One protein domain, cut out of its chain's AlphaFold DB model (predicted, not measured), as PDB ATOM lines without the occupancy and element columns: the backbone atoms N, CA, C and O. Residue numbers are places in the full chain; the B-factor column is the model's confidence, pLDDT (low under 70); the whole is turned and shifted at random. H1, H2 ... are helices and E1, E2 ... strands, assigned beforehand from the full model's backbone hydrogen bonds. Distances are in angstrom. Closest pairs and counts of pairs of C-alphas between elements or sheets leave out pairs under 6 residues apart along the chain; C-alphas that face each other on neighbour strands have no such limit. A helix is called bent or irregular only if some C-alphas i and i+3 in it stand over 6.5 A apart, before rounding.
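AT A GLANCE: This is residues 39 to 53, 73 to 228 and 251 to 284 of the 295 residues of the protein "Kinesin motor domain-containing protein" of Stichopus japonicus (UniProt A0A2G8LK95). This is a long, loose model: a middle of short strand pairs, E1 with E7 and E2 with E6, and the helices H2, H3 and H5, with a three-stranded sheet and the small helix H1 toward one end and the hairpin of E8 and E9 with H6 toward the other. A long stretch without a named element, residues 251 to 273, leads to a last hairpin, E10 and E11, from which residues 276 to 281 stick out. The printed part has 205 residues, with six named helices and eleven named strands in the order E1 E2 E3 E4 H1 E5 E6 H2 H3 E7 H4 H5 E8 E9 H6 E10 E11; the largest sheet runs E3, E4, E5, antiparallel throughout. The class is mixed, helices and strands, with under half of the residues in named elements. The whole is loose, with a radius of gyration of the C-alphas of 22.0 A, and spans 77 by 38 by 36 A.

IN THESE COORDINATES: E1 is residues 48 to 51, beginning at C-alpha 48 at (-43.966, 38.178, 22.964). E2 is residues 78 to 80, E3 is residues 93 to 97 and 12.2 A long, and E4 is residues 100 to 103. H1 is residues 110 to 113, E5 is 120 to 123 and E6 is 126 to 128. H2, residues 134 to 141, and H3, residues 143 to 150, are each 10.7 A long. E7 is residues 154 to 157 and H4 is 167 to 171. H5, residues 180 to 195, is 23.5 A long and begins at C-alpha 180 at (-36.046, 46.761, 16.764); it is irregular, with C-alphas 191 and 194 9.0 A apart. E8 is residues 202 to 204, E9 is 210 to 212, and H6 is 215 to 227, 18.1 A long. E10 is residues 274 to 277, and E11, residues 280 to 283, ends at C-alpha 283 at (-50.600, 61.572, 22.209).

HOW THE PARTS SIT: In the largest sheet E3 and E5 are edge strands. E3 and E4 form a hairpin, with N 94 and O 102 2.8 A apart; E4 and E5 are antiparallel, with N 103 and O 120 2.8 A apart. H1 is not on this sheet and touches no helix. The closest C-alphas of E4 and E6, Ala 100 and Val 127, are 6.8 A apart. E6 is parallel to E2, with N 128 and O 79 2.7 A apart. E1 and E7 are antiparallel at 162 degrees, with N 49 and O 156 3.3 A apart. The closest C-alphas of H3 and E7, Leu 145 and Gly 155, are 5.5 A apart. H2 and H3 meet only through their link. H5 touches H3 with residues 184 to 188 alone, the same way at a steep tilt of 41 degrees; the closest C-alphas, Ile 146 and Cys 184, are 7.0 A apart. With residues 180 to 183 alone it touches H2, only just about perpendicular at 70.4 degrees; the closest C-alphas, Phe 138 and Val 180, are 5.5 A apart. H4 and H5 touch only at the corner, and only just, with 3 pairs of C-alphas within 8 A, the closest being Met 171 and Val 180 at 4.9 A. The hairpin of E8 and E9 has N 211 and O 203 2.8 A apart, and H6 touches no helix. The hairpin of E10 and E11 has N 282 and O 275 2.8 A apart, and both strands are apart from H5. In H2, H3, H4 and H6 every O i to N i+4 pair is within hydrogen-bond range, in H5 10 of 12 are, and H1 is too short for such a pair.

THE WHOLE: The two C-alphas farthest apart, those of Gly 115 and Ala 216, are 77.4 A apart. Residues 54 to 72 are not printed, with 17.6 A between C-alphas 53 and 73, nor are residues 229 to 250, with 31.0 A between C-alphas 228 and 251. Of the links that are printed whole, E2 to E3 is long, with 12 residues. Residues 223 to 228, of which 223 to 227 belong to H6, stand free. The mean pLDDT of the printed part is 81.8; it is under 70 at residues 39 to 53, 73, 86 to 90, 110 to 113, 115 to 117 and 227 to 228.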
ATOM      1  N   LYS A  39     -23.518  49.733  38.670       34.06
ATOM      2  CA  LYS A  39     -24.023  50.132  37.338       34.06
ATOM      3  C   LYS A  39     -24.173  48.926  36.387       34.06
ATOM      4  O   LYS A  39     -23.770  49.010  35.231       34.06
ATOM      5  N   ARG A  40     -24.635  47.757  36.855       37.06
ATOM      6  CA  ARG A  40     -24.326  46.485  36.170       37.06
ATOM      7  C   ARG A  40     -25.536  45.639  35.780       37.06
ATOM      8  O   ARG A  40     -26.339  45.264  36.619       37.06
ATOM      9  N   ASN A  41     -25.551  45.315  34.484       31.78
ATOM     10  CA  ASN A  41     -26.183  44.179  33.808       31.78
ATOM     11  C   ASN A  41     -27.656  43.928  34.124       31.78
ATOM     12  O   ASN A  41     -28.004  43.164  35.017       31.78
ATOM     13  N   PHE A  42     -28.527  44.510  33.301       35.59
ATOM     14  CA  PHE A  42     -29.964  44.360  33.465       35.59
ATOM     15  C   PHE A  42     -30.611  43.686  32.267       35.59
ATOM     16  O   PHE A  42     -30.518  44.141  31.131       35.59
ATOM     17  N   VAL A  43     -31.293  42.599  32.609       34.50
ATOM     18  CA  VAL A  43     -32.096  41.723  31.769       34.50
ATOM     19  C   VAL A  43     -33.199  42.518  31.077       34.50
ATOM     20  O   VAL A  43     -34.135  42.998  31.716       34.50
ATOM     21  N   LEU A  44     -33.101  42.623  29.754       34.62
ATOM     22  CA  LEU A  44     -34.199  43.086  28.918       34.62
ATOM     23  C   LEU A  44     -35.226  41.973  28.721       34.62
ATOM     24  O   LEU A  44     -34.994  41.077  27.916       34.62
ATOM     25  N   LEU A  45     -36.350  42.049  29.432       36.56
ATOM     26  CA  LEU A  45     -37.465  41.124  29.228       36.56
ATOM     27  C   LEU A  45     -38.261  41.561  28.017       36.56
ATOM     28  O   LEU A  45     -38.759  42.689  27.990       36.56
ATOM     29  N   ILE A  46     -38.403  40.645  27.068       38.78
ATOM     30  CA  ILE A  46     -39.170  40.878  25.854       38.78
ATOM     31  C   ILE A  46     -40.347  39.909  25.792       38.78
ATOM     32  O   ILE A  46     -40.233  38.866  25.163       38.78
ATOM     33  N   PRO A  47     -41.462  40.191  26.483       32.16
ATOM     34  CA  PRO A  47     -42.670  39.391  26.355       32.16
ATOM     35  C   PRO A  47     -43.221  39.490  24.931       32.16
ATOM     36  O   PRO A  47     -43.568  40.576  24.467       32.16
ATOM     37  N   LYS A  48     -43.300  38.342  24.258       33.56
ATOM     38  CA  LYS A  48     -43.966  38.178  22.964       33.56
ATOM     39  C   LYS A  48     -45.381  37.648  23.186       33.56
ATOM     40  O   LYS A  48     -45.534  36.575  23.766       33.56
ATOM     41  N   PHE A  49     -46.396  38.355  22.691       37.97
ATOM     42  CA  PHE A  49     -47.775  37.855  22.647       37.97
ATOM     43  C   PHE A  49     -48.230  37.659  21.202       37.97
ATOM     44  O   PHE A  49     -47.996  38.526  20.364       37.97
ATOM     45  N   SER A  50     -48.907  36.541  20.937       32.16
ATOM     46  CA  SER A  50     -49.625  36.276  19.685       32.16
ATOM     47  C   SER A  50     -51.096  36.067  20.043       32.16
ATOM     48  O   SER A  50     -51.453  35.080  20.693       32.16
ATOM     49  N   PHE A  51     -51.951  37.034  19.708       34.28
ATOM     50  CA  PHE A  51     -53.385  36.939  19.993       34.28
ATOM     51  C   PHE A  51     -54.116  36.322  18.802       34.28
ATOM     52  O   PHE A  51     -54.119  36.869  17.703       34.28
ATOM     53  N   ASN A  52     -54.781  35.190  19.039       32.81
ATOM     54  CA  ASN A  52     -55.651  34.553  18.060       32.81
ATOM     55  C   ASN A  52     -57.080  35.069  18.287       32.81
ATOM     56  O   ASN A  52     -57.690  34.762  19.314       32.81
ATOM     57  N   ASN A  53     -57.611  35.876  17.367       33.53
ATOM     58  CA  ASN A  53     -58.924  36.502  17.522       33.53
ATOM     59  C   ASN A  53     -60.058  35.485  17.281       33.53
ATOM     60  O   ASN A  53     -60.701  35.468  16.235       33.53
ATOM     61  N   ASP A  73     -45.759  28.255  26.197       54.75
ATOM     62  CA  ASP A  73     -46.033  29.312  27.164       54.75
ATOM     63  C   ASP A  73     -46.654  30.515  26.441       54.75
ATOM     64  O   ASP A  73     -46.201  30.874  25.351       54.75
ATOM     65  N   PRO A  74     -47.698  31.138  27.015       70.81
ATOM     66  CA  PRO A  74     -48.405  32.236  26.359       70.81
ATOM     67  C   PRO A  74     -47.535  33.488  26.195       70.81
ATOM     68  O   PRO A  74     -47.903  34.384  25.441       70.81
ATOM     69  N   VAL A  75     -46.410  33.555  26.915       79.62
ATOM     70  CA  VAL A  75     -45.469  34.670  26.906       79.62
ATOM     71  C   VAL A  75     -44.057  34.119  26.830       79.62
ATOM     72  O   VAL A  75     -43.606  33.419  27.736       79.62
ATOM     73  N   GLU A  76     -43.344  34.459  25.766       84.06
ATOM     74  CA  GLU A  76     -41.916  34.169  25.665       84.06
ATOM     75  C   GLU A  76     -41.127  35.302  26.309       84.06
ATOM     76  O   GLU A  76     -41.402  36.459  26.020       84.06
ATOM     77  N   VAL A  77     -40.159  34.985  27.168       86.81
ATOM     78  CA  VAL A  77     -39.353  35.985  27.877       86.81
ATOM     79  C   VAL A  77     -37.892  35.828  27.482       86.81
ATOM     80  O   VAL A  77     -37.272  34.804  27.768       86.81
ATOM     81  N   TYR A  78     -37.348  36.852  26.839       90.44
ATOM     82  CA  TYR A  78     -35.941  36.932  26.448       90.44
ATOM     83  C   TYR A  78     -35.141  37.729  27.484       90.44
ATOM     84  O   TYR A  78     -35.728  38.423  28.307       90.44
ATOM     85  N   SER A  79     -33.816  37.614  27.459       91.69
ATOM     86  CA  SER A  79     -32.896  38.412  28.272       91.69
ATOM     87  C   SER A  79     -31.792  38.966  27.383       91.69
ATOM     88  O   SER A  79     -31.241  38.222  26.580       91.69
ATOM     89  N   ARG A  80     -31.444  40.248  27.522       92.31
ATOM     90  CA  ARG A  80     -30.265  40.848  26.878       92.31
ATOM     91  C   ARG A  80     -29.288  41.337  27.932       92.31
ATOM     92  O   ARG A  80     -29.669  42.124  28.794       92.31
ATOM     93  N   VAL A  81     -28.037  40.907  27.825       90.50
ATOM     94  CA  VAL A  81     -26.919  41.368  28.648       90.50
ATOM     95  C   VAL A  81     -26.148  42.426  27.861       90.50
ATOM     96  O   VAL A  81     -25.733  42.183  26.732       90.50
ATOM     97  N   ARG A  82     -25.989  43.620  28.439       87.50
ATOM     98  CA  ARG A  82     -25.212  44.722  27.850       87.50
ATOM     99  C   ARG A  82     -23.703  44.464  28.029       87.50
ATOM    100  O   ARG A  82     -23.326  43.917  29.065       87.50
ATOM    101  N   PRO A  83     -22.846  44.894  27.085       85.44
ATOM    102  CA  PRO A  83     -21.405  44.984  27.309       85.44
ATOM    103  C   PRO A  83     -21.035  45.819  28.541       85.44
ATOM    104  O   PRO A  83     -21.692  46.813  28.858       85.44
ATOM    105  N   LEU A  84     -19.970  45.407  29.225       80.69
ATOM    106  CA  LEU A  84     -19.378  46.151  30.333       80.69
ATOM    107  C   LEU A  84     -18.517  47.283  29.766       80.69
ATOM    108  O   LEU A  84     -17.651  47.034  28.935       80.69
ATOM    109  N   GLU A  85     -18.754  48.513  30.220       71.25
ATOM    110  CA  GLU A  85     -17.961  49.684  29.810       71.25
ATOM    111  C   GLU A  85     -16.631  49.771  30.574       71.25
ATOM    112  O   GLU A  85     -15.633  50.226  30.024       71.25
ATOM    113  N   ASP A  86     -16.601  49.261  31.812       68.06
ATOM    114  CA  ASP A  86     -15.438  49.309  32.698       68.06
ATOM    115  C   ASP A  86     -14.866  47.903  32.933       68.06
ATOM    116  O   ASP A  86     -15.488  47.064  33.592       68.06
ATOM    117  N   SER A  87     -13.638  47.662  32.473       62.53
ATOM    118  CA  SER A  87     -12.885  46.416  32.701       62.53
ATOM    119  C   SER A  87     -12.507  46.182  34.172       62.53
ATOM    120  O   SER A  87     -12.245  45.049  34.563       62.53
ATOM    121  N   ASN A  88     -12.554  47.224  35.009       62.12
ATOM    122  CA  ASN A  88     -12.320  47.140  36.457       62.12
ATOM    123  C   ASN A  88     -13.591  46.810  37.259       62.12
ATOM    124  O   ASN A  88     -13.575  46.812  38.492       62.12
ATOM    125  N   GLY A  89     -14.721  46.593  36.583       61.81
ATOM    126  CA  GLY A  89     -15.987  46.345  37.242       61.81
ATOM    127  C   GLY A  89     -16.180  44.894  37.678       61.81
ATOM    128  O   GLY A  89     -16.088  43.976  36.875       61.81
ATOM    129  N   GLU A  90     -16.540  44.683  38.944       66.81
ATOM    130  CA  GLU A  90     -16.958  43.371  39.450       66.81
ATOM    131  C   GLU A  90     -18.239  42.878  38.747       66.81
ATOM    132  O   GLU A  90     -19.293  43.514  38.818       66.81
ATOM    133  N   VAL A  91     -18.159  41.745  38.052       72.12
ATOM    134  CA  VAL A  91     -19.260  41.210  37.242       72.12
ATOM    135  C   VAL A  91     -20.247  40.439  38.119       72.12
ATOM    136  O   VAL A  91     -19.959  39.336  38.566       72.12
ATOM    137  N   CYS A  92     -21.444  40.994  38.325       79.06
ATOM    138  CA  CYS A  92     -22.488  40.369  39.152       79.06
ATOM    139  C   CYS A  92     -23.427  39.428  38.370       79.06
ATOM    140  O   CYS A  92     -24.365  38.875  38.943       79.06
ATOM    141  N   LEU A  93     -23.216  39.266  37.058       85.88
ATOM    142  CA  LEU A  93     -24.037  38.428  36.180       85.88
ATOM    143  C   LEU A  93     -23.149  37.547  35.306       85.88
ATOM    144  O   LEU A  93     -22.349  38.056  34.524       85.88
ATOM    145  N   LYS A  94     -23.358  36.234  35.378       87.19
ATOM    146  CA  LYS A  94     -22.687  35.234  34.547       87.19
ATOM    147  C   LYS A  94     -23.699  34.534  33.645       87.19
ATOM    148  O   LYS A  94     -24.727  34.050  34.110       87.19
ATOM    149  N   ILE A  95     -23.411  34.454  32.351       90.19
ATOM    150  CA  ILE A  95     -24.219  33.661  31.416       90.19
ATOM    151  C   ILE A  95     -23.789  32.199  31.567       90.19
ATOM    152  O   ILE A  95     -22.623  31.878  31.350       90.19
ATOM    153  N   LEU A  96     -24.712  31.326  31.979       91.81
ATOM    154  CA  LEU A  96     -24.452  29.887  32.105       91.81
ATOM    155  C   LEU A  96     -24.700  29.163  30.782       91.81
ATOM    156  O   LEU A  96     -23.974  28.240  30.426       91.81
ATOM    157  N   SER A  97     -25.742  29.573  30.060       92.81
ATOM    158  CA  SER A  97     -26.113  29.030  28.756       92.81
ATOM    159  C   SER A  97     -26.939  30.046  27.964       92.81
ATOM    160  O   SER A  97     -27.318  31.097  28.483       92.81
ATOM    161  N   SER A  98     -27.304  29.702  26.727       92.56
ATOM    162  CA  SER A  98     -28.237  30.491  25.911       92.56
ATOM    163  C   SER A  98     -29.634  30.632  26.523       92.56
ATOM    164  O   SER A  98     -30.437  31.386  25.996       92.56
ATOM    165  N   THR A  99     -29.952  29.940  27.620       93.25
ATOM    166  CA  THR A  99     -31.262  29.993  28.287       93.25
ATOM    167  C   THR A  99     -31.163  30.292  29.779       93.25
ATOM    168  O   THR A  99     -32.192  30.324  30.446       93.25
ATOM    169  N   ALA A 100     -29.964  30.472  30.342       91.25
ATOM    170  CA  ALA A 100     -29.786  30.631  31.782       91.25
ATOM    171  C   ALA A 100     -28.688  31.637  32.136       91.25
ATOM    172  O   ALA A 100     -27.592  31.620  31.571       91.25
ATOM    173  N   VAL A 101     -28.973  32.471  33.134       90.62
ATOM    174  CA  VAL A 101     -28.008  33.386  33.758       90.62
ATOM    175  C   VAL A 101     -27.961  33.150  35.259       90.62
ATOM    176  O   VAL A 101     -28.966  32.792  35.874       90.62
ATOM    177  N   GLN A 102     -26.800  33.387  35.844       89.88
ATOM    178  CA  GLN A 102     -26.547  33.340  37.272       89.88
ATOM    179  C   GLN A 102     -26.224  34.746  37.766       89.88
ATOM    180  O   GLN A 102     -25.413  35.450  37.163       89.88
ATOM    181  N   LEU A 103     -26.868  35.148  38.854       87.50
ATOM    182  CA  LEU A 103     -26.573  36.376  39.570       87.50
ATOM    183  C   LEU A 103     -25.782  36.035  40.827       87.50
ATOM    184  O   LEU A 103     -26.208  35.201  41.633       87.50
ATOM    185  N   THR A 104     -24.655  36.718  40.986       83.12
ATOM    186  CA  THR A 104     -23.809  36.621  42.171       83.12
ATOM    187  C   THR A 104     -23.712  38.018  42.784       83.12
ATOM    188  O   THR A 104     -23.260  38.948  42.105       83.12
ATOM    189  N   PRO A 105     -24.177  38.216  44.029       79.44
ATOM    190  CA  PRO A 105     -24.058  39.507  44.695       79.44
ATOM    191  C   PRO A 105     -22.590  39.932  44.817       79.44
ATOM    192  O   PRO A 105     -21.741  39.089  45.105       79.44
ATOM    193  N   PRO A 106     -22.288  41.232  44.647       76.44
ATOM    194  CA  PRO A 106     -20.920  41.720  44.743       76.44
ATOM    195  C   PRO A 106     -20.370  41.563  46.165       76.44
ATOM    196  O   PRO A 106     -21.121  41.685  47.143       76.44
ATOM    197  N   LEU A 107     -19.049  41.390  46.280       72.38
ATOM    198  CA  LEU A 107     -18.301  41.259  47.542       72.38
ATOM    199  C   LEU A 107     -18.591  42.406  48.521       72.38
ATOM    200  O   LEU A 107     -18.553  42.255  49.742       72.38
ATOM    201  N   THR A 108     -18.892  43.581  47.974       70.50
ATOM    202  CA  THR A 108     -19.169  44.805  48.731       70.50
ATOM    203  C   THR A 108     -20.588  44.873  49.308       70.50
ATOM    204  O   THR A 108     -20.838  45.710  50.182       70.50
ATOM    205  N   SER A 109     -21.501  44.002  48.868       72.06
ATOM    206  CA  SER A 109     -22.900  43.992  49.309       72.06
ATOM    207  C   SER A 109     -23.057  43.542  50.764       72.06
ATOM    208  O   SER A 109     -22.310  42.703  51.272       72.06
ATOM    209  N   HIS A 110     -24.086  44.060  51.441       68.31
ATOM    210  CA  HIS A 110     -24.448  43.615  52.791       68.31
ATOM    211  C   HIS A 110     -24.779  42.114  52.844       68.31
ATOM    212  O   HIS A 110     -24.471  41.455  53.835       68.31
ATOM    213  N   ALA A 111     -25.341  41.561  51.762       67.50
ATOM    214  CA  ALA A 111     -25.626  40.132  51.636       67.50
ATOM    215  C   ALA A 111     -24.349  39.277  51.675       67.50
ATOM    216  O   ALA A 111     -24.325  38.244  52.344       67.50
ATOM    217  N   TYR A 112     -23.280  39.732  51.013       69.31
ATOM    218  CA  TYR A 112     -21.989  39.046  51.010       69.31
ATOM    219  C   TYR A 112     -21.281  39.150  52.370       69.31
ATOM    220  O   TYR A 112     -20.808  38.148  52.903       69.31
ATOM    221  N   LYS A 113     -21.278  40.342  52.988       69.12
ATOM    222  CA  LYS A 113     -20.626  40.592  54.291       69.12
ATOM    223  C   LYS A 113     -21.235  39.801  55.453       69.12
ATOM    224  O   LYS A 113     -20.516  39.434  56.375       69.12
ATOM    225  N   ASN A 114     -22.535  39.516  55.394       70.44
ATOM    226  CA  ASN A 114     -23.243  38.768  56.434       70.44
ATOM    227  C   ASN A 114     -23.203  37.241  56.221       70.44
ATOM    228  O   ASN A 114     -23.884  36.519  56.944       70.44
ATOM    229  N   GLY A 115     -22.467  36.739  55.218       66.00
ATOM    230  CA  GLY A 115     -22.354  35.303  54.922       66.00
ATOM    231  C   GLY A 115     -23.632  34.645  54.381       66.00
ATOM    232  O   GLY A 115     -23.646  33.442  54.142       66.00
ATOM    233  N   ASN A 116     -24.692  35.424  54.146       64.94
ATOM    234  CA  ASN A 116     -26.007  34.962  53.691       64.94
ATOM    235  C   ASN A 116     -26.198  35.148  52.179       64.94
ATOM    236  O   ASN A 116     -27.310  35.412  51.713       64.94
ATOM    237  N   TYR A 117     -25.126  35.060  51.391       68.50
ATOM    238  CA  TYR A 117     -25.250  35.212  49.949       68.50
ATOM    239  C   TYR A 117     -25.702  33.898  49.310       68.50
ATOM    240  O   TYR A 117     -25.144  32.829  49.551       68.50
ATOM    241  N   LYS A 118     -26.742  33.983  48.479       74.50
ATOM    242  CA  LYS A 118     -27.215  32.874  47.658       74.50
ATOM    243  C   LYS A 118     -27.155  33.304  46.207       74.50
ATOM    244  O   LYS A 118     -27.791  34.286  45.828       74.50
ATOM    245  N   GLU A 119     -26.398  32.564  45.411       82.50
ATOM    246  CA  GLU A 119     -26.414  32.727  43.962       82.50
ATOM    247  C   GLU A 119     -27.798  32.338  43.436       82.50
ATOM    248  O   GLU A 119     -28.344  31.289  43.799       82.50
ATOM    249  N   SER A 120     -28.384  33.184  42.591       83.69
ATOM    250  CA  SER A 120     -29.683  32.910  41.980       83.69
ATOM    251  C   SER A 120     -29.513  32.642  40.493       83.69
ATOM    252  O   SER A 120     -28.890  33.407  39.762       83.69
ATOM    253  N   THR A 121     -30.061  31.520  40.032       89.19
ATOM    254  CA  THR A 121     -30.095  31.182  38.607       89.19
ATOM    255  C   THR A 121     -31.485  31.464  38.060       89.19
ATOM    256  O   THR A 121     -32.484  31.037  38.639       89.19
ATOM    257  N   HIS A 122     -31.543  32.165  36.933       87.19
ATOM    258  CA  HIS A 122     -32.778  32.518  36.246       87.19
ATOM    259  C   HIS A 122     -32.756  31.987  34.817       87.19
ATOM    260  O   HIS A 122     -31.745  32.092  34.118       87.19
ATOM    261  N   THR A 123     -33.881  31.418  34.390       89.44
ATOM    262  CA  THR A 123     -34.050  30.812  33.070       89.44
ATOM    263  C   THR A 123     -34.944  31.666  32.176       89.44
ATOM    264  O   THR A 123     -35.924  32.258  32.623       89.44
ATOM    265  N   PHE A 124     -34.586  31.730  30.898       89.88
ATOM    266  CA  PHE A 124     -35.233  32.529  29.863       89.88
ATOM    267  C   PHE A 124     -35.416  31.696  28.595       89.88
ATOM    268  O   PHE A 124     -34.755  30.674  28.406       89.88
ATOM    269  N   LYS A 125     -36.281  32.164  27.691       89.38
ATOM    270  CA  LYS A 125     -36.437  31.583  26.353       89.38
ATOM    271  C   LYS A 125     -35.123  31.627  25.578       89.38
ATOM    272  O   LYS A 125     -34.759  30.641  24.944       89.38
ATOM    273  N   TYR A 126     -34.444  32.771  25.638       92.44
ATOM    274  CA  TYR A 126     -33.100  32.959  25.113       92.44
ATOM    275  C   TYR A 126     -32.404  34.131  25.819       92.44
ATOM    276  O   TYR A 126     -33.051  35.111  26.200       92.44
ATOM    277  N   VAL A 127     -31.089  34.024  25.983       93.44
ATOM    278  CA  VAL A 127     -30.200  35.008  26.596       93.44
ATOM    279  C   VAL A 127     -29.235  35.520  25.530       93.44
ATOM    280  O   VAL A 127     -28.327  34.815  25.098       93.44
ATOM    281  N   PHE A 128     -29.422  36.770  25.123       94.25
ATOM    282  CA  PHE A 128     -28.502  37.509  24.270       94.25
ATOM    283  C   PHE A 128     -27.327  38.002  25.110       94.25
ATOM    284  O   PHE A 128     -27.507  38.794  26.039       94.25
ATOM    285  N   GLY A 129     -26.126  37.526  24.790       92.25
ATOM    286  CA  GLY A 129     -24.895  38.007  25.407       92.25
ATOM    287  C   GLY A 129     -24.471  39.395  24.904       92.25
ATOM    288  O   GLY A 129     -25.068  39.896  23.946       92.25
ATOM    289  N   PRO A 130     -23.418  39.980  25.502       89.50
ATOM    290  CA  PRO A 130     -22.867  41.289  25.133       89.50
ATOM    291  C   PRO A 130     -22.579  41.467  23.640       89.50
ATOM    292  O   PRO A 130     -22.888  42.511  23.078       89.50
ATOM    293  N   GLU A 131     -22.080  40.414  22.996       90.81
ATOM    294  CA  GLU A 131     -21.700  40.398  21.576       90.81
ATOM    295  C   GLU A 131     -22.899  40.282  20.615       90.81
ATOM    296  O   GLU A 131     -22.735  40.188  19.400       90.81
ATOM    297  N   SER A 132     -24.130  40.227  21.138       92.62
ATOM    298  CA  SER A 132     -25.319  40.062  20.300       92.62
ATOM    299  C   SER A 132     -25.644  41.356  19.562       92.62
ATOM    300  O   SER A 132     -25.973  42.372  20.184       92.62
ATOM    301  N   SER A 133     -25.639  41.287  18.232       93.50
ATOM    302  CA  SER A 133     -26.013  42.410  17.374       93.50
ATOM    303  C   SER A 133     -27.502  42.745  17.468       93.50
ATOM    304  O   SER A 133     -28.354  41.903  17.782       93.50
ATOM    305  N   GLN A 134     -27.841  43.984  17.123       93.06
ATOM    306  CA  GLN A 134     -29.222  44.455  17.016       93.06
ATOM    307  C   GLN A 134     -30.013  43.624  16.003       93.06
ATOM    308  O   GLN A 134     -31.191  43.345  16.227       93.06
ATOM    309  N   LYS A 135     -29.360  43.187  14.916       93.25
ATOM    310  CA  LYS A 135     -29.997  42.336  13.910       93.25
ATOM    311  C   LYS A 135     -30.321  40.945  14.453       93.25
ATOM    312  O   LYS A 135     -31.440  40.482  14.266       93.25
ATOM    313  N   ALA A 136     -29.408  40.315  15.193       93.62
ATOM    314  CA  ALA A 136     -29.680  39.014  15.804       93.62
ATOM    315  C   ALA A 136     -30.874  39.078  16.773       93.62
ATOM    316  O   ALA A 136     -31.710  38.174  16.795       93.62
ATOM    317  N   ILE A 137     -30.986  40.165  17.544       92.38
ATOM    318  CA  ILE A 137     -32.124  40.403  18.441       92.38
ATOM    319  C   ILE A 137     -33.419  40.583  17.639       92.38
ATOM    320  O   ILE A 137     -34.437  39.981  17.975       92.38
ATOM    321  N   PHE A 138     -33.383  41.382  16.571       93.56
ATOM    322  CA  PHE A 138     -34.525  41.594  15.683       93.56
ATOM    323  C   PHE A 138     -35.019  40.285  15.047       93.56
ATOM    324  O   PHE A 138     -36.202  39.961  15.175       93.56
ATOM    325  N   ASP A 139     -34.117  39.505  14.445       93.81
ATOM    326  CA  ASP A 139     -34.441  38.262  13.733       93.81
ATOM    327  C   ASP A 139     -35.081  37.216  14.665       93.81
ATOM    328  O   ASP A 139     -36.035  36.537  14.291       93.81
ATOM    329  N   ASN A 140     -34.597  37.108  15.908       91.00
ATOM    330  CA  ASN A 140     -35.099  36.120  16.868       91.00
ATOM    331  C   ASN A 140     -36.441  36.505  17.507       91.00
ATOM    332  O   ASN A 140     -37.178  35.632  17.962       91.00
ATOM    333  N   ILE A 141     -36.754  37.800  17.581       89.75
ATOM    334  CA  ILE A 141     -37.885  38.297  18.372       89.75
ATOM    335  C   ILE A 141     -38.951  38.932  17.485       89.75
ATOM    336  O   ILE A 141     -40.105  38.494  17.476       89.75
ATOM    337  N   ALA A 142     -38.574  39.995  16.779       90.81
ATOM    338  CA  ALA A 142     -39.501  40.897  16.117       90.81
ATOM    339  C   ALA A 142     -39.918  40.390  14.737       90.81
ATOM    340  O   ALA A 142     -41.076  40.561  14.368       90.81
ATOM    341  N   LEU A 143     -39.037  39.696  14.010       91.44
ATOM    342  CA  LEU A 143     -39.353  39.188  12.673       91.44
ATOM    343  C   LEU A 143     -40.600  38.291  12.677       91.44
ATOM    344  O   LEU A 143     -41.525  38.494  11.901       91.44
ATOM    345  N   ALA A 144     -40.680  37.366  13.633       89.62
ATOM    346  CA  ALA A 144     -41.838  36.491  13.775       89.62
ATOM    347  C   ALA A 144     -43.099  37.207  14.311       89.62
ATOM    348  O   ALA A 144     -44.184  36.644  14.231       89.62
ATOM    349  N   LEU A 145     -42.980  38.407  14.895       88.50
ATOM    350  CA  LEU A 145     -44.139  39.250  15.222       88.50
ATOM    351  C   LEU A 145     -44.657  39.994  13.991       88.50
ATOM    352  O   LEU A 145     -45.863  40.155  13.847       88.50
ATOM    353  N   ILE A 146     -43.754  40.441  13.119       90.81
ATOM    354  CA  ILE A 146     -44.101  41.109  11.861       90.81
ATOM    355  C   ILE A 146     -44.749  40.115  10.902       90.81
ATOM    356  O   ILE A 146     -45.757  40.440  10.287       90.81
ATOM    357  N   ASP A 147     -44.220  38.893  10.825       90.88
ATOM    358  CA  ASP A 147     -44.838  37.808  10.064       90.88
ATOM    359  C   ASP A 147     -46.281  37.554  10.529       90.88
ATOM    360  O   ASP A 147     -47.216  37.594   9.733       90.88
ATOM    361  N   ASP A 148     -46.494  37.415  11.841       88.56
ATOM    362  CA  ASP A 148     -47.833  37.294  12.426       88.56
ATOM    363  C   ASP A 148     -48.726  38.517  12.103       88.56
ATOM    364  O   ASP A 148     -49.898  38.335  11.765       88.56
ATOM    365  N   LEU A 149     -48.184  39.742  12.162       88.19
ATOM    366  CA  LEU A 149     -48.894  40.994  11.852       88.19
ATOM    367  C   LEU A 149     -49.396  41.041  10.410       88.19
ATOM    368  O   LEU A 149     -50.561  41.357  10.165       88.19
ATOM    369  N   LEU A 150     -48.531  40.698   9.460       88.50
ATOM    370  CA  LEU A 150     -48.842  40.688   8.034       88.50
ATOM    371  C   LEU A 150     -49.878  39.611   7.670       88.50
ATOM    372  O   LEU A 150     -50.660  39.796   6.738       88.50
ATOM    373  N   HIS A 151     -49.964  38.545   8.470       88.38
ATOM    374  CA  HIS A 151     -51.005  37.518   8.389       88.38
ATOM    375  C   HIS A 151     -52.240  37.812   9.268       88.38
ATOM    376  O   HIS A 151     -53.048  36.918   9.536       88.38
ATOM    377  N   GLY A 152     -52.412  39.055   9.731       83.88
ATOM    378  CA  GLY A 152     -53.622  39.514  10.420       83.88
ATOM    379  C   GLY A 152     -53.719  39.135  11.901       83.88
ATOM    380  O   GLY A 152     -54.823  39.103  12.453       83.88
ATOM    381  N   LYS A 153     -52.598  38.833  12.565       86.19
ATOM    382  CA  LYS A 153     -52.545  38.602  14.017       86.19
ATOM    383  C   LYS A 153     -51.937  39.796  14.744       86.19
ATOM    384  O   LYS A 153     -51.080  40.496  14.227       86.19
ATOM    385  N   ASN A 154     -52.325  39.988  16.000       84.31
ATOM    386  CA  ASN A 154     -51.772  41.072  16.809       84.31
ATOM    387  C   ASN A 154     -50.510  40.618  17.548       84.31
ATOM    388  O   ASN A 154     -50.502  39.552  18.173       84.31
ATOM    389  N   GLY A 155     -49.490  41.477  17.522       84.31
ATOM    390  CA  GLY A 155     -48.238  41.326  18.253       84.31
ATOM    391  C   GLY A 155     -48.078  42.384  19.342       84.31
ATOM    392  O   GLY A 155     -48.496  43.526  19.173       84.31
ATOM    393  N   LEU A 156     -47.448  42.013  20.457       84.31
ATOM    394  CA  LEU A 156     -47.077  42.947  21.523       84.31
ATOM    395  C   LEU A 156     -45.660  42.646  22.001       84.31
ATOM    396  O   LEU A 156     -45.314  41.481  22.206       84.31
ATOM    397  N   LEU A 157     -44.880  43.713  22.170       86.75
ATOM    398  CA  LEU A 157     -43.478  43.696  22.561       86.75
ATOM    399  C   LEU A 157     -43.269  44.684  23.709       86.75
ATOM    400  O   LEU A 157     -43.523  45.876  23.539       86.75
ATOM    401  N   PHE A 158     -42.770  44.218  24.852       86.31
ATOM    402  CA  PHE A 158     -42.324  45.117  25.920       86.31
ATOM    403  C   PHE A 158     -40.806  45.094  26.060       86.31
ATOM    404  O   PHE A 158     -40.151  44.119  25.716       86.31
ATOM    405  N   MET A 159     -40.258  46.186  26.586       85.38
ATOM    406  CA  MET A 159     -38.849  46.316  26.936       85.38
ATOM    407  C   MET A 159     -38.764  46.668  28.418       85.38
ATOM    408  O   MET A 159     -39.083  47.792  28.805       85.38
ATOM    409  N   TYR A 160     -38.351  45.722  29.257       86.56
ATOM    410  CA  TYR A 160     -38.221  45.940  30.701       86.56
ATOM    411  C   TYR A 160     -36.765  46.115  31.148       86.56
ATOM    412  O   TYR A 160     -35.849  45.587  30.531       86.56
ATOM    413  N   GLY A 161     -36.542  46.855  32.233       83.06
ATOM    414  CA  GLY A 161     -35.224  47.043  32.846       83.06
ATOM    415  C   GLY A 161     -35.084  48.412  33.504       83.06
ATOM    416  O   GLY A 161     -35.900  49.306  33.271       83.06
ATOM    417  N   ILE A 162     -34.035  48.613  34.299       81.75
ATOM    418  CA  ILE A 162     -33.759  49.910  34.939       81.75
ATOM    419  C   ILE A 162     -33.215  50.946  33.944       81.75
ATOM    420  O   ILE A 162     -32.911  50.640  32.785       81.75
ATOM    421  N   THR A 163     -33.083  52.199  34.364       81.44
ATOM    422  CA  THR A 163     -32.408  53.238  33.572       81.44
ATOM    423  C   THR A 163     -30.989  52.798  33.188       81.44
ATOM    424  O   THR A 163     -30.293  52.168  33.975       81.44
ATOM    425  N   ASN A 164     -30.575  53.103  31.955       81.94
ATOM    426  CA  ASN A 164     -29.283  52.709  31.372       81.94
ATOM    427  C   ASN A 164     -29.067  51.192  31.123       81.94
ATOM    428  O   ASN A 164     -28.002  50.784  30.665       81.94
ATOM    429  N   SER A 165     -30.087  50.340  31.297       82.25
ATOM    430  CA  SER A 165     -29.983  48.901  30.975       82.25
ATOM    431  C   SER A 165     -29.896  48.569  29.478       82.25
ATOM    432  O   SER A 165     -29.760  47.407  29.116       82.25
ATOM    433  N   GLY A 166     -30.020  49.561  28.591       87.25
ATOM    434  CA  GLY A 166     -30.039  49.347  27.140       87.25
ATOM    435  C   GLY A 166     -31.434  49.144  26.528       87.25
ATOM    436  O   GLY A 166     -31.526  48.707  25.384       87.25
ATOM    437  N   LYS A 167     -32.527  49.493  27.231       87.56
ATOM    438  CA  LYS A 167     -33.897  49.483  26.662       87.56
ATOM    439  C   LYS A 167     -33.998  50.324  25.386       87.56
ATOM    440  O   LYS A 167     -34.355  49.801  24.335       87.56
ATOM    441  N   THR A 168     -33.632  51.606  25.472       88.31
ATOM    442  CA  THR A 168     -33.671  52.551  24.343       88.31
ATOM    443  C   THR A 168     -32.730  52.115  23.227       88.31
ATOM    444  O   THR A 168     -33.128  52.092  22.068       88.31
ATOM    445  N   HIS A 169     -31.528  51.647  23.580       90.00
ATOM    446  CA  HIS A 169     -30.593  51.068  22.616       90.00
ATOM    447  C   HIS A 169     -31.193  49.855  21.895       90.00
ATOM    448  O   HIS A 169     -31.020  49.708  20.699       90.00
ATOM    449  N   THR A 170     -31.947  48.987  22.567       91.88
ATOM    450  CA  THR A 170     -32.571  47.840  21.886       91.88
ATOM    451  C   THR A 170     -33.749  48.260  21.013       91.88
ATOM    452  O   THR A 170     -33.888  47.770  19.897       91.88
ATOM    453  N   MET A 171     -34.595  49.169  21.504       90.50
ATOM    454  CA  MET A 171     -35.793  49.596  20.783       90.50
ATOM    455  C   MET A 171     -35.458  50.479  19.577       90.50
ATOM    456  O   MET A 171     -35.881  50.177  18.469       90.50
ATOM    457  N   GLN A 172     -34.696  51.553  19.776       88.94
ATOM    458  CA  GLN A 172     -34.370  52.529  18.731       88.94
ATOM    459  C   GLN A 172     -33.020  52.230  18.073       88.94
ATOM    460  O   GLN A 172     -32.909  52.293  16.851       88.94
ATOM    461  N   GLY A 173     -32.021  51.829  18.861       88.50
ATOM    462  CA  GLY A 173     -30.657  51.622  18.373       88.50
ATOM    463  C   GLY A 173     -29.887  52.915  18.179       88.50
ATOM    464  O   GLY A 173     -30.203  53.946  18.772       88.50
ATOM    465  N   THR A 174     -28.845  52.824  17.366       87.19
ATOM    466  CA  THR A 174     -28.029  53.955  16.928       87.19
ATOM    467  C   THR A 174     -28.242  54.183  15.434       87.19
ATOM    468  O   THR A 174     -28.861  53.368  14.750       87.19
ATOM    469  N   THR A 175     -27.712  55.281  14.902       80.81
ATOM    470  CA  THR A 175     -27.780  55.571  13.463       80.81
ATOM    471  C   THR A 175     -27.097  54.486  12.622       80.81
ATOM    472  O   THR A 175     -27.595  54.109  11.566       80.81
ATOM    473  N   GLN A 176     -25.975  53.954  13.115       84.06
ATOM    474  CA  GLN A 176     -25.216  52.894  12.445       84.06
ATOM    475  C   GLN A 176     -25.864  51.521  12.642       84.06
ATOM    476  O   GLN A 176     -25.911  50.714  11.716       84.06
ATOM    477  N   GLU A 177     -26.395  51.265  13.840       85.75
ATOM    478  CA  GLU A 177     -26.999  49.991  14.205       85.75
ATOM    479  C   GLU A 177     -28.442  50.190  14.692       85.75
ATOM    480  O   GLU A 177     -28.736  50.269  15.891       85.75
ATOM    481  N   GLY A 178     -29.365  50.262  13.727       88.75
ATOM    482  CA  GLY A 178     -30.794  50.415  13.996       88.75
ATOM    483  C   GLY A 178     -31.330  49.304  14.901       88.75
ATOM    484  O   GLY A 178     -30.968  48.132  14.752       88.75
ATOM    485  N   GLY A 179     -32.169  49.682  15.865       90.75
ATOM    486  CA  GLY A 179     -32.815  48.764  16.798       90.75
ATOM    487  C   GLY A 179     -34.048  48.083  16.233       90.75
ATOM    488  O   GLY A 179     -34.269  48.045  15.025       90.75
ATOM    489  N   VAL A 180     -34.855  47.527  17.132       91.50
ATOM    490  CA  VAL A 180     -36.046  46.761  16.764       91.50
ATOM    491  C   VAL A 180     -37.054  47.620  15.995       91.50
ATOM    492  O   VAL A 180     -37.500  47.209  14.932       91.50
ATOM    493  N   LEU A 181     -37.375  48.822  16.477       90.19
ATOM    494  CA  LEU A 181     -38.394  49.692  15.883       90.19
ATOM    495  C   LEU A 181     -38.093  50.101  14.426       90.19
ATOM    496  O   LEU A 181     -38.956  49.865  13.580       90.19
ATOM    497  N   PRO A 182     -36.921  50.682  14.083       91.12
ATOM    498  CA  PRO A 182     -36.644  51.059  12.695       91.12
ATOM    499  C   PRO A 182     -36.599  49.846  11.755       91.12
ATOM    500  O   PRO A 182     -37.120  49.932  10.646       91.12
ATOM    501  N   ARG A 183     -36.067  48.698  12.204       92.38
ATOM    502  CA  ARG A 183     -36.065  47.456  11.410       92.38
ATOM    503  C   ARG A 183     -37.471  46.911  11.188       92.38
ATOM    504  O   ARG A 183     -37.768  46.437  10.098       92.38
ATOM    505  N   CYS A 184     -38.356  47.007  12.184       91.88
ATOM    506  CA  CYS A 184     -39.755  46.619  12.015       91.88
ATOM    507  C   CYS A 184     -40.420  47.405  10.886       91.88
ATOM    508  O   CYS A 184     -41.091  46.812  10.047       91.88
ATOM    509  N   LEU A 185     -40.219  48.725  10.858       91.62
ATOM    510  CA  LEU A 185     -40.782  49.576   9.813       91.62
ATOM    511  C   LEU A 185     -40.213  49.213   8.438       91.62
ATOM    512  O   LEU A 185     -40.992  49.060   7.501       91.62
ATOM    513  N   ASP A 186     -38.898  49.000   8.334       92.12
ATOM    514  CA  ASP A 186     -38.263  48.565   7.082       92.12
ATOM    515  C   ASP A 186     -38.887  47.279   6.555       92.12
ATOM    516  O   ASP A 186     -39.345  47.239   5.418       92.12
ATOM    517  N   VAL A 187     -38.964  46.238   7.388       93.69
ATOM    518  CA  VAL A 187     -39.514  44.949   6.962       93.69
ATOM    519  C   VAL A 187     -40.985  45.069   6.585       93.69
ATOM    520  O   VAL A 187     -41.382  44.484   5.581       93.69
ATOM    521  N   ILE A 188     -41.792  45.849   7.312       92.06
ATOM    522  CA  ILE A 188     -43.197  46.086   6.948       92.06
ATOM    523  C   ILE A 188     -43.278  46.725   5.557       92.06
ATOM    524  O   ILE A 188     -43.898  46.148   4.667       92.06
ATOM    525  N   PHE A 189     -42.624  47.866   5.329       92.25
ATOM    526  CA  PHE A 189     -42.717  48.567   4.042       92.25
ATOM    527  C   PHE A 189     -42.089  47.774   2.889       92.25
ATOM    528  O   PHE A 189     -42.659  47.728   1.800       92.25
ATOM    529  N   ASN A 190     -40.974  47.081   3.133       93.12
ATOM    530  CA  ASN A 190     -40.343  46.216   2.140       93.12
ATOM    531  C   ASN A 190     -41.230  45.022   1.756       93.12
ATOM    532  O   ASN A 190     -41.174  44.578   0.610       93.12
ATOM    533  N   SER A 191     -42.003  44.485   2.707       92.94
ATOM    534  CA  SER A 191     -42.912  43.360   2.458       92.94
ATOM    535  C   SER A 191     -44.157  43.809   1.702       92.94
ATOM    536  O   SER A 191     -44.597  43.105   0.803       92.94
ATOM    537  N   LEU A 192     -44.703  44.987   2.028       91.38
ATOM    538  CA  LEU A 192     -45.879  45.520   1.339       91.38
ATOM    539  C   LEU A 192     -45.588  45.863  -0.127       91.38
ATOM    540  O   LEU A 192     -46.403  45.534  -0.983       91.38
ATOM    541  N   GLY A 193     -44.446  46.496  -0.422       88.88
ATOM    542  CA  GLY A 193     -44.060  46.843  -1.795       88.88
ATOM    543  C   GLY A 193     -45.194  47.528  -2.568       88.88
ATOM    544  O   GLY A 193     -45.740  48.535  -2.117       88.88
ATOM    545  N   ASP A 194     -45.580  46.942  -3.702       87.12
ATOM    546  CA  ASP A 194     -46.617  47.475  -4.597       87.12
ATOM    547  C   ASP A 194     -48.057  47.239  -4.099       87.12
ATOM    548  O   ASP A 194     -48.998  47.826  -4.631       87.12
ATOM    549  N   LEU A 195     -48.253  46.435  -3.044       90.06
ATOM    550  CA  LEU A 195     -49.566  46.206  -2.421       90.06
ATOM    551  C   LEU A 195     -50.016  47.394  -1.547       90.06
ATOM    552  O   LEU A 195     -51.099  47.379  -0.950       90.06
ATOM    553  N   GLN A 196     -49.179  48.428  -1.425       90.75
ATOM    554  CA  GLN A 196     -49.485  49.610  -0.638       90.75
ATOM    555  C   GLN A 196     -50.565  50.468  -1.312       90.75
ATOM    556  O   GLN A 196     -50.443  50.924  -2.448       90.75
ATOM    557  N   ALA A 197     -51.625  50.757  -0.566       88.88
ATOM    558  CA  ALA A 197     -52.674  51.656  -1.000       88.88
ATOM    559  C   ALA A 197     -52.163  53.094  -1.135       88.88
ATOM    560  O   ALA A 197     -51.383  53.591  -0.318       88.88
ATOM    561  N   LYS A 198     -52.683  53.806  -2.138       87.56
ATOM    562  CA  LYS A 198     -52.423  55.239  -2.302       87.56
ATOM    563  C   LYS A 198     -52.905  56.004  -1.059       87.56
ATOM    564  O   LYS A 198     -53.934  55.685  -0.463       87.56
ATOM    565  N   LYS A 199     -52.191  57.073  -0.697       85.19
ATOM    566  CA  LYS A 199     -52.518  57.928   0.460       85.19
ATOM    567  C   LYS A 199     -53.984  58.394   0.422       85.19
ATOM    568  O   LYS A 199     -54.455  58.776  -0.646       85.19
ATOM    569  N   TYR A 200     -54.664  58.407   1.571       85.25
ATOM    570  CA  TYR A 200     -56.083  58.778   1.755       85.25
ATOM    571  C   TYR A 200     -57.136  57.798   1.212       85.25
ATOM    572  O   TYR A 200     -58.320  58.065   1.377       85.25
ATOM    573  N   VAL A 201     -56.755  56.653   0.632       87.69
ATOM    574  CA  VAL A 201     -57.739  55.597   0.305       87.69
ATOM    575  C   VAL A 201     -58.394  55.061   1.578       87.69
ATOM    576  O   VAL A 201     -59.610  54.933   1.642       87.69
ATOM    577  N   PHE A 202     -57.592  54.815   2.613       88.25
ATOM    578  CA  PHE A 202     -58.078  54.476   3.947       88.25
ATOM    579  C   PHE A 202     -58.017  55.708   4.847       88.25
ATOM    580  O   PHE A 202     -57.005  56.418   4.867       88.25
ATOM    581  N   ARG A 203     -59.080  55.940   5.616       85.56
ATOM    582  CA  ARG A 203     -59.188  57.060   6.548       85.56
ATOM    583  C   ARG A 203     -59.619  56.562   7.929       85.56
ATOM    584  O   ARG A 203     -60.628  55.874   8.010       85.56
ATOM    585  N   PRO A 204     -58.897  56.901   9.010       84.81
ATOM    586  CA  PRO A 204     -59.351  56.571  10.354       84.81
ATOM    587  C   PRO A 204     -60.611  57.371  10.705       84.81
ATOM    588  O   PRO A 204     -60.703  58.567  10.400       84.81
ATOM    589  N   ASP A 205     -61.569  56.709  11.347       84.50
ATOM    590  CA  ASP A 205     -62.776  57.338  11.883       84.50
ATOM    591  C   ASP A 205     -62.556  57.843  13.331       84.50
ATOM    592  O   ASP A 205     -61.453  57.792  13.881       84.50
ATOM    593  N   ARG A 206     -63.606  58.372  13.976       79.69
ATOM    594  CA  ARG A 206     -63.537  58.883  15.365       79.69
ATOM    595  C   ARG A 206     -63.694  57.805  16.450       79.69
ATOM    596  O   ARG A 206     -63.689  58.134  17.633       79.69
ATOM    597  N   ALA A 207     -63.881  56.550  16.067       84.50
ATOM    598  CA  ALA A 207     -64.215  55.419  16.925       84.50
ATOM    599  C   ALA A 207     -63.241  54.233  16.748       84.50
ATOM    600  O   ALA A 207     -63.610  53.092  17.029       84.50
ATOM    601  N   ASN A 208     -61.993  54.499  16.334       80.81
ATOM    602  CA  ASN A 208     -60.950  53.502  16.037       80.81
ATOM    603  C   ASN A 208     -61.304  52.516  14.900       80.81
ATOM    604  O   ASN A 208     -60.735  51.424  14.826       80.81
ATOM    605  N   GLY A 209     -62.239  52.876  14.029       82.38
ATOM    606  CA  GLY A 209     -62.517  52.216  12.761       82.38
ATOM    607  C   GLY A 209     -61.809  52.887  11.583       82.38
ATOM    608  O   GLY A 209     -61.051  53.849  11.734       82.38
ATOM    609  N   MET A 210     -62.036  52.327  10.396       85.50
ATOM    610  CA  MET A 210     -61.417  52.750   9.143       85.50
ATOM    611  C   MET A 210     -62.479  52.827   8.048       85.50
ATOM    612  O   MET A 210     -63.134  51.827   7.755       85.50
ATOM    613  N   ASP A 211     -62.585  53.987   7.410       88.69
ATOM    614  CA  ASP A 211     -63.417  54.221   6.237       88.69
ATOM    615  C   ASP A 211     -62.587  54.074   4.956       88.69
ATOM    616  O   ASP A 211     -61.409  54.447   4.906       88.69
ATOM    617  N   VAL A 212     -63.212  53.548   3.900       90.94
ATOM    618  CA  VAL A 212     -62.612  53.441   2.563       90.94
ATOM    619  C   VAL A 212     -63.217  54.515   1.668       90.94
ATOM    620  O   VAL A 212     -64.425  54.532   1.441       90.94
ATOM    621  N   GLN A 213     -62.374  55.416   1.168       88.94
ATOM    622  CA  GLN A 213     -62.768  56.487   0.253       88.94
ATOM    623  C   GLN A 213     -62.707  56.012  -1.202       88.94
ATOM    624  O   GLN A 213     -61.906  55.141  -1.554       88.94
ATOM    625  N   THR A 214     -63.522  56.619  -2.070       91.12
ATOM    626  CA  THR A 214     -63.396  56.401  -3.517       91.12
ATOM    627  C   THR A 214     -62.061  56.954  -4.022       91.12
ATOM    628  O   THR A 214     -61.468  57.853  -3.416       91.12
ATOM    629  N   GLU A 215     -61.566  56.444  -5.153       88.75
ATOM    630  CA  GLU A 215     -60.300  56.932  -5.710       88.75
ATOM    631  C   GLU A 215     -60.357  58.426  -6.070       88.75
ATOM    632  O   GLU A 215     -59.365  59.135  -5.877       88.75
ATOM    633  N   ALA A 216     -61.520  58.911  -6.522       90.88
ATOM    634  CA  ALA A 216     -61.748  60.316  -6.844       90.88
ATOM    635  C   ALA A 216     -61.670  61.207  -5.593       90.88
ATOM    636  O   ALA A 216     -60.953  62.209  -5.600       90.88
ATOM    637  N   ASP A 217     -62.327  60.809  -4.500       91.25
ATOM    638  CA  ASP A 217     -62.306  61.563  -3.241       91.25
ATOM    639  C   ASP A 217     -60.905  61.583  -2.628       91.25
ATOM    640  O   ASP A 217     -60.385  62.643  -2.267       91.25
ATOM    641  N   ALA A 218     -60.237  60.424  -2.607       89.62
ATOM    642  CA  ALA A 218     -58.859  60.321  -2.149       89.62
ATOM    643  C   ALA A 218     -57.913  61.180  -3.008       89.62
ATOM    644  O   ALA A 218     -56.973  61.779  -2.483       89.62
ATOM    645  N   MET A 219     -58.139  61.270  -4.324       88.81
ATOM    646  CA  MET A 219     -57.352  62.123  -5.219       88.81
ATOM    647  C   MET A 219     -57.569  63.612  -4.947       88.81
ATOM    648  O   MET A 219     -56.584  64.349  -4.868       88.81
ATOM    649  N   MET A 220     -58.814  64.043  -4.749       89.19
ATOM    650  CA  MET A 220     -59.119  65.427  -4.382       89.19
ATOM    651  C   MET A 220     -58.488  65.807  -3.036       89.19
ATOM    652  O   MET A 220     -57.940  66.901  -2.900       89.19
ATOM    653  N   GLU A 221     -58.494  64.907  -2.046       86.81
ATOM    654  CA  GLU A 221     -57.873  65.161  -0.741       86.81
ATOM    655  C   GLU A 221     -56.341  65.251  -0.825       86.81
ATOM    656  O   GLU A 221     -55.750  66.145  -0.209       86.81
ATOM    657  N   ARG A 222     -55.700  64.398  -1.644       86.69
ATOM    658  CA  ARG A 222     -54.265  64.513  -1.971       86.69
ATOM    659  C   ARG A 222     -53.949  65.893  -2.540       86.69
ATOM    660  O   ARG A 222     -53.131  66.611  -1.973       86.69
ATOM    661  N   GLN A 223     -54.671  66.298  -3.586       87.31
ATOM    662  CA  GLN A 223     -54.470  67.596  -4.231       87.31
ATOM    663  C   GLN A 223     -54.695  68.758  -3.263       87.31
ATOM    664  O   GLN A 223     -53.895  69.686  -3.226       87.31
ATOM    665  N   LYS A 224     -55.739  68.703  -2.429       86.38
ATOM    666  CA  LYS A 224     -56.016  69.746  -1.433       86.38
ATOM    667  C   LYS A 224     -54.880  69.899  -0.418       86.38
ATOM    668  O   LYS A 224     -54.568  71.021  -0.029       86.38
ATOM    669  N   LYS A 225     -54.282  68.791   0.030       77.12
ATOM    670  CA  LYS A 225     -53.155  68.795   0.977       77.12
ATOM    671  C   LYS A 225     -51.860  69.291   0.337       77.12
ATOM    672  O   LYS A 225     -51.127  70.008   1.006       77.12
ATOM    673  N   ASP A 226     -51.618  68.965  -0.928       73.75
ATOM    674  CA  ASP A 226     -50.433  69.428  -1.661       73.75
ATOM    675  C   ASP A 226     -50.548  70.914  -2.057       73.75
ATOM    676  O   ASP A 226     -49.551  71.631  -2.105       73.75
ATOM    677  N   LEU A 227     -51.775  71.395  -2.295       69.69
ATOM    678  CA  LEU A 227     -52.084  72.789  -2.630       69.69
ATOM    679  C   LEU A 227     -52.237  73.705  -1.408       69.69
ATOM    680  O   LEU A 227     -52.293  74.917  -1.595       69.69
ATOM    681  N   MET A 228     -52.317  73.175  -0.180       59.03
ATOM    682  CA  MET A 228     -52.216  73.979   1.043       59.03
ATOM    683  C   MET A 228     -50.738  74.334   1.276       59.03
ATOM    684  O   MET A 228     -49.969  73.469   1.699       59.03
ATOM    685  N   ARG A 251     -29.053  55.921   7.901       77.94
ATOM    686  CA  ARG A 251     -29.223  54.668   8.637       77.94
ATOM    687  C   ARG A 251     -29.025  53.494   7.692       77.94
ATOM    688  O   ARG A 251     -29.411  53.573   6.530       77.94
ATOM    689  N   VAL A 252     -28.463  52.399   8.194       78.31
ATOM    690  CA  VAL A 252     -28.383  51.143   7.436       78.31
ATOM    691  C   VAL A 252     -29.791  50.530   7.383       78.31
ATOM    692  O   VAL A 252     -30.301  50.151   8.443       78.31
ATOM    693  N   PRO A 253     -30.451  50.463   6.207       80.38
ATOM    694  CA  PRO A 253     -31.791  49.897   6.106       80.38
ATOM    695  C   PRO A 253     -31.741  48.374   6.241       80.38
ATOM    696  O   PRO A 253     -30.790  47.726   5.794       80.38
ATOM    697  N   ASP A 254     -32.777  47.788   6.835       85.19
ATOM    698  CA  ASP A 254     -32.979  46.344   6.763       85.19
ATOM    699  C   ASP A 254     -33.579  45.973   5.399       85.19
ATOM    700  O   ASP A 254     -34.501  46.631   4.924       85.19
ATOM    701  N   THR A 255     -33.054  44.935   4.750       88.50
ATOM    702  CA  THR A 255     -33.526  44.465   3.433       88.50
ATOM    703  C   THR A 255     -34.458  43.260   3.535       88.50
ATOM    704  O   THR A 255     -34.956  42.778   2.516       88.50
ATOM    705  N   THR A 256     -34.702  42.765   4.751       92.06
ATOM    706  CA  THR A 256     -35.547  41.594   4.994       92.06
ATOM    707  C   THR A 256     -36.982  41.851   4.528       92.06
ATOM    708  O   THR A 256     -37.518  42.953   4.672       92.06
ATOM    709  N   ARG A 257     -37.608  40.813   3.964       91.81
ATOM    710  CA  ARG A 257     -38.997  40.806   3.490       91.81
ATOM    711  C   ARG A 257     -39.705  39.545   3.961       91.81
ATOM    712  O   ARG A 257     -39.101  38.473   3.995       91.81
ATOM    713  N   VAL A 258     -40.975  39.688   4.311       90.75
ATOM    714  CA  VAL A 258     -41.889  38.583   4.597       90.75
ATOM    715  C   VAL A 258     -42.676  38.278   3.326       90.75
ATOM    716  O   VAL A 258     -43.192  39.186   2.676       90.75
ATOM    717  N   ASN A 259     -42.761  36.997   2.979       88.75
ATOM    718  CA  ASN A 259     -43.486  36.508   1.807       88.75
ATOM    719  C   ASN A 259     -44.854  35.941   2.212       88.75
ATOM    720  O   ASN A 259     -45.094  35.675   3.386       88.75
ATOM    721  N   GLY A 260     -45.722  35.679   1.229       85.88
ATOM    722  CA  GLY A 260     -47.023  35.044   1.472       85.88
ATOM    723  C   GLY A 260     -48.147  36.018   1.830       85.88
ATOM    724  O   GLY A 260     -49.178  35.601   2.355       85.88
ATOM    725  N   LEU A 261     -47.964  37.306   1.532       86.44
ATOM    726  CA  LEU A 261     -49.053  38.278   1.556       86.44
ATOM    727  C   LEU A 261     -50.123  37.912   0.524       86.44
ATOM    728  O   LEU A 261     -49.833  37.329  -0.519       86.44
ATOM    729  N   VAL A 262     -51.371  38.264   0.824       85.00
ATOM    730  CA  VAL A 262     -52.496  38.041  -0.087       85.00
ATOM    731  C   VAL A 262     -52.453  39.126  -1.158       85.00
ATOM    732  O   VAL A 262     -52.717  40.288  -0.863       85.00
ATOM    733  N   GLU A 263     -52.115  38.740  -2.385       85.38
ATOM    734  CA  GLU A 263     -51.919  39.662  -3.516       85.38
ATOM    735  C   GLU A 263     -53.194  40.434  -3.898       85.38
ATOM    736  O   GLU A 263     -53.110  41.556  -4.386       85.38
ATOM    737  N   ASP A 264     -54.373  39.883  -3.597       88.06
ATOM    738  CA  ASP A 264     -55.669  40.530  -3.849       88.06
ATOM    739  C   ASP A 264     -56.006  41.653  -2.845       88.06
ATOM    740  O   ASP A 264     -57.001  42.364  -3.010       88.06
ATOM    741  N   ASN A 265     -55.208  41.821  -1.783       87.88
ATOM    742  CA  ASN A 265     -55.445  42.826  -0.750       87.88
ATOM    743  C   ASN A 265     -54.622  44.099  -0.978       87.88
ATOM    744  O   ASN A 265     -53.468  44.066  -1.395       87.88
ATOM    745  N   MET A 266     -55.196  45.234  -0.574       87.69
ATOM    746  CA  MET A 266     -54.488  46.509  -0.461       87.69
ATOM    747  C   MET A 266     -54.181  46.824   1.001       87.69
ATOM    748  O   MET A 266     -55.032  46.650   1.876       87.69
ATOM    749  N   TYR A 267     -52.991  47.359   1.262       89.62
ATOM    750  CA  TYR A 267     -52.504  47.598   2.619       89.62
ATOM    751  C   TYR A 267     -52.198  49.077   2.861       89.62
ATOM    752  O   TYR A 267     -51.607  49.754   2.025       89.62
ATOM    753  N   SER A 268     -52.546  49.587   4.040       89.44
ATOM    754  CA  SER A 268     -52.142  50.919   4.499       89.44
ATOM    755  C   SER A 268     -51.643  50.835   5.932       89.44
ATOM    756  O   SER A 268     -52.211  50.114   6.750       89.44
ATOM    757  N   VAL A 269     -50.579  51.576   6.235       89.19
ATOM    758  CA  VAL A 269     -49.938  51.572   7.553       89.19
ATOM    759  C   VAL A 269     -50.317  52.848   8.291       89.19
ATOM    760  O   VAL A 269     -50.075  53.950   7.802       89.19
ATOM    761  N   PHE A 270     -50.885  52.688   9.483       89.62
ATOM    762  CA  PHE A 270     -51.191  53.777  10.406       89.62
ATOM    763  C   PHE A 270     -50.350  53.606  11.664       89.62
ATOM    764  O   PHE A 270     -50.182  52.492  12.157       89.62
ATOM    765  N   VAL A 271     -49.812  54.713  12.171       88.25
ATOM    766  CA  VAL A 271     -48.967  54.729  13.365       88.25
ATOM    767  C   VAL A 271     -49.589  55.680  14.372       88.25
ATOM    768  O   VAL A 271     -49.895  56.822  14.039       88.25
ATOM    769  N   SER A 272     -49.751  55.206  15.601       86.81
ATOM    770  CA  SER A 272     -50.015  56.032  16.773       86.81
ATOM    771  C   SER A 272     -48.791  55.991  17.681       86.81
ATOM    772  O   SER A 272     -48.115  54.963  17.777       86.81
ATOM    773  N   TYR A 273     -48.480  57.108  18.338       88.62
ATOM    774  CA  TYR A 273     -47.369  57.171  19.278       88.62
ATOM    775  C   TYR A 273     -47.840  57.816  20.574       88.62
ATOM    776  O   TYR A 273     -48.172  58.991  20.605       88.62
ATOM    777  N   VAL A 274     -47.922  57.010  21.630       90.38
ATOM    778  CA  VAL A 274     -48.595  57.374  22.880       90.38
ATOM    779  C   VAL A 274     -47.643  57.172  24.051       90.38
ATOM    780  O   VAL A 274     -46.983  56.135  24.145       90.38
ATOM    781  N   GLU A 275     -47.610  58.135  24.966       87.12
ATOM    782  CA  GLU A 275     -46.894  58.048  26.236       87.12
ATOM    783  C   GLU A 275     -47.875  57.891  27.399       87.12
ATOM    784  O   GLU A 275     -48.877  58.595  27.494       87.12
ATOM    785  N   ILE A 276     -47.568  56.965  28.310       90.31
ATOM    786  CA  ILE A 276     -48.270  56.841  29.587       90.31
ATOM    787  C   ILE A 276     -47.326  57.336  30.675       90.31
ATOM    788  O   ILE A 276     -46.357  56.654  31.017       90.31
ATOM    789  N   TYR A 277     -47.621  58.502  31.239       88.12
ATOM    790  CA  TYR A 277     -46.811  59.117  32.285       88.12
ATOM    791  C   TYR A 277     -47.693  59.544  33.454       88.12
ATOM    792  O   TYR A 277     -48.709  60.208  33.276       88.12
ATOM    793  N   ASN A 278     -47.319  59.138  34.670       92.31
ATOM    794  CA  ASN A 278     -48.064  59.442  35.896       92.31
ATOM    795  C   ASN A 278     -49.576  59.113  35.816       92.31
ATOM    796  O   ASN A 278     -50.418  59.883  36.266       92.31
ATOM    797  N   ASN A 279     -49.923  57.966  35.218       91.25
ATOM    798  CA  ASN A 279     -51.302  57.529  34.940       91.25
ATOM    799  C   ASN A 279     -52.106  58.414  33.962       91.25
ATOM    800  O   ASN A 279     -53.300  58.172  33.786       91.25
ATOM    801  N   TYR A 280     -51.473  59.383  33.302       91.75
ATOM    802  CA  TYR A 280     -52.045  60.137  32.188       91.75
ATOM    803  C   TYR A 280     -51.565  59.567  30.853       91.75
ATOM    804  O   TYR A 280     -50.491  58.974  30.772       91.75
ATOM    805  N   ILE A 281     -52.394  59.733  29.823       90.88
ATOM    806  CA  ILE A 281     -52.132  59.284  28.455       90.88
ATOM    807  C   ILE A 281     -51.923  60.533  27.601       90.88
ATOM    808  O   ILE A 281     -52.784  61.411  27.595       90.88
ATOM    809  N   TYR A 282     -50.801  60.591  26.894       88.75
ATOM    810  CA  TYR A 282     -50.416  61.697  26.025       88.75
ATOM    811  C   TYR A 282     -50.232  61.181  24.599       88.75
ATOM    812  O   TYR A 282     -49.505  60.207  24.390       88.75
ATOM    813  N   ASP A 283     -50.876  61.819  23.624       89.50
ATOM    814  CA  ASP A 283     -50.600  61.572  22.209       89.50
ATOM    815  C   ASP A 283     -49.370  62.391  21.795       89.50
ATOM    816  O   ASP A 283     -49.370  63.619  21.836       89.50
ATOM    817  N   LEU A 284     -48.294  61.699  21.426       86.81
ATOM    818  CA  LEU A 284     -47.032  62.318  21.023       86.81
ATOM    819  C   LEU A 284     -47.054  62.808  19.569       86.81
ATOM    820  O   LEU A 284     -46.096  63.450  19.133       86.81
TER     821      LEU A 284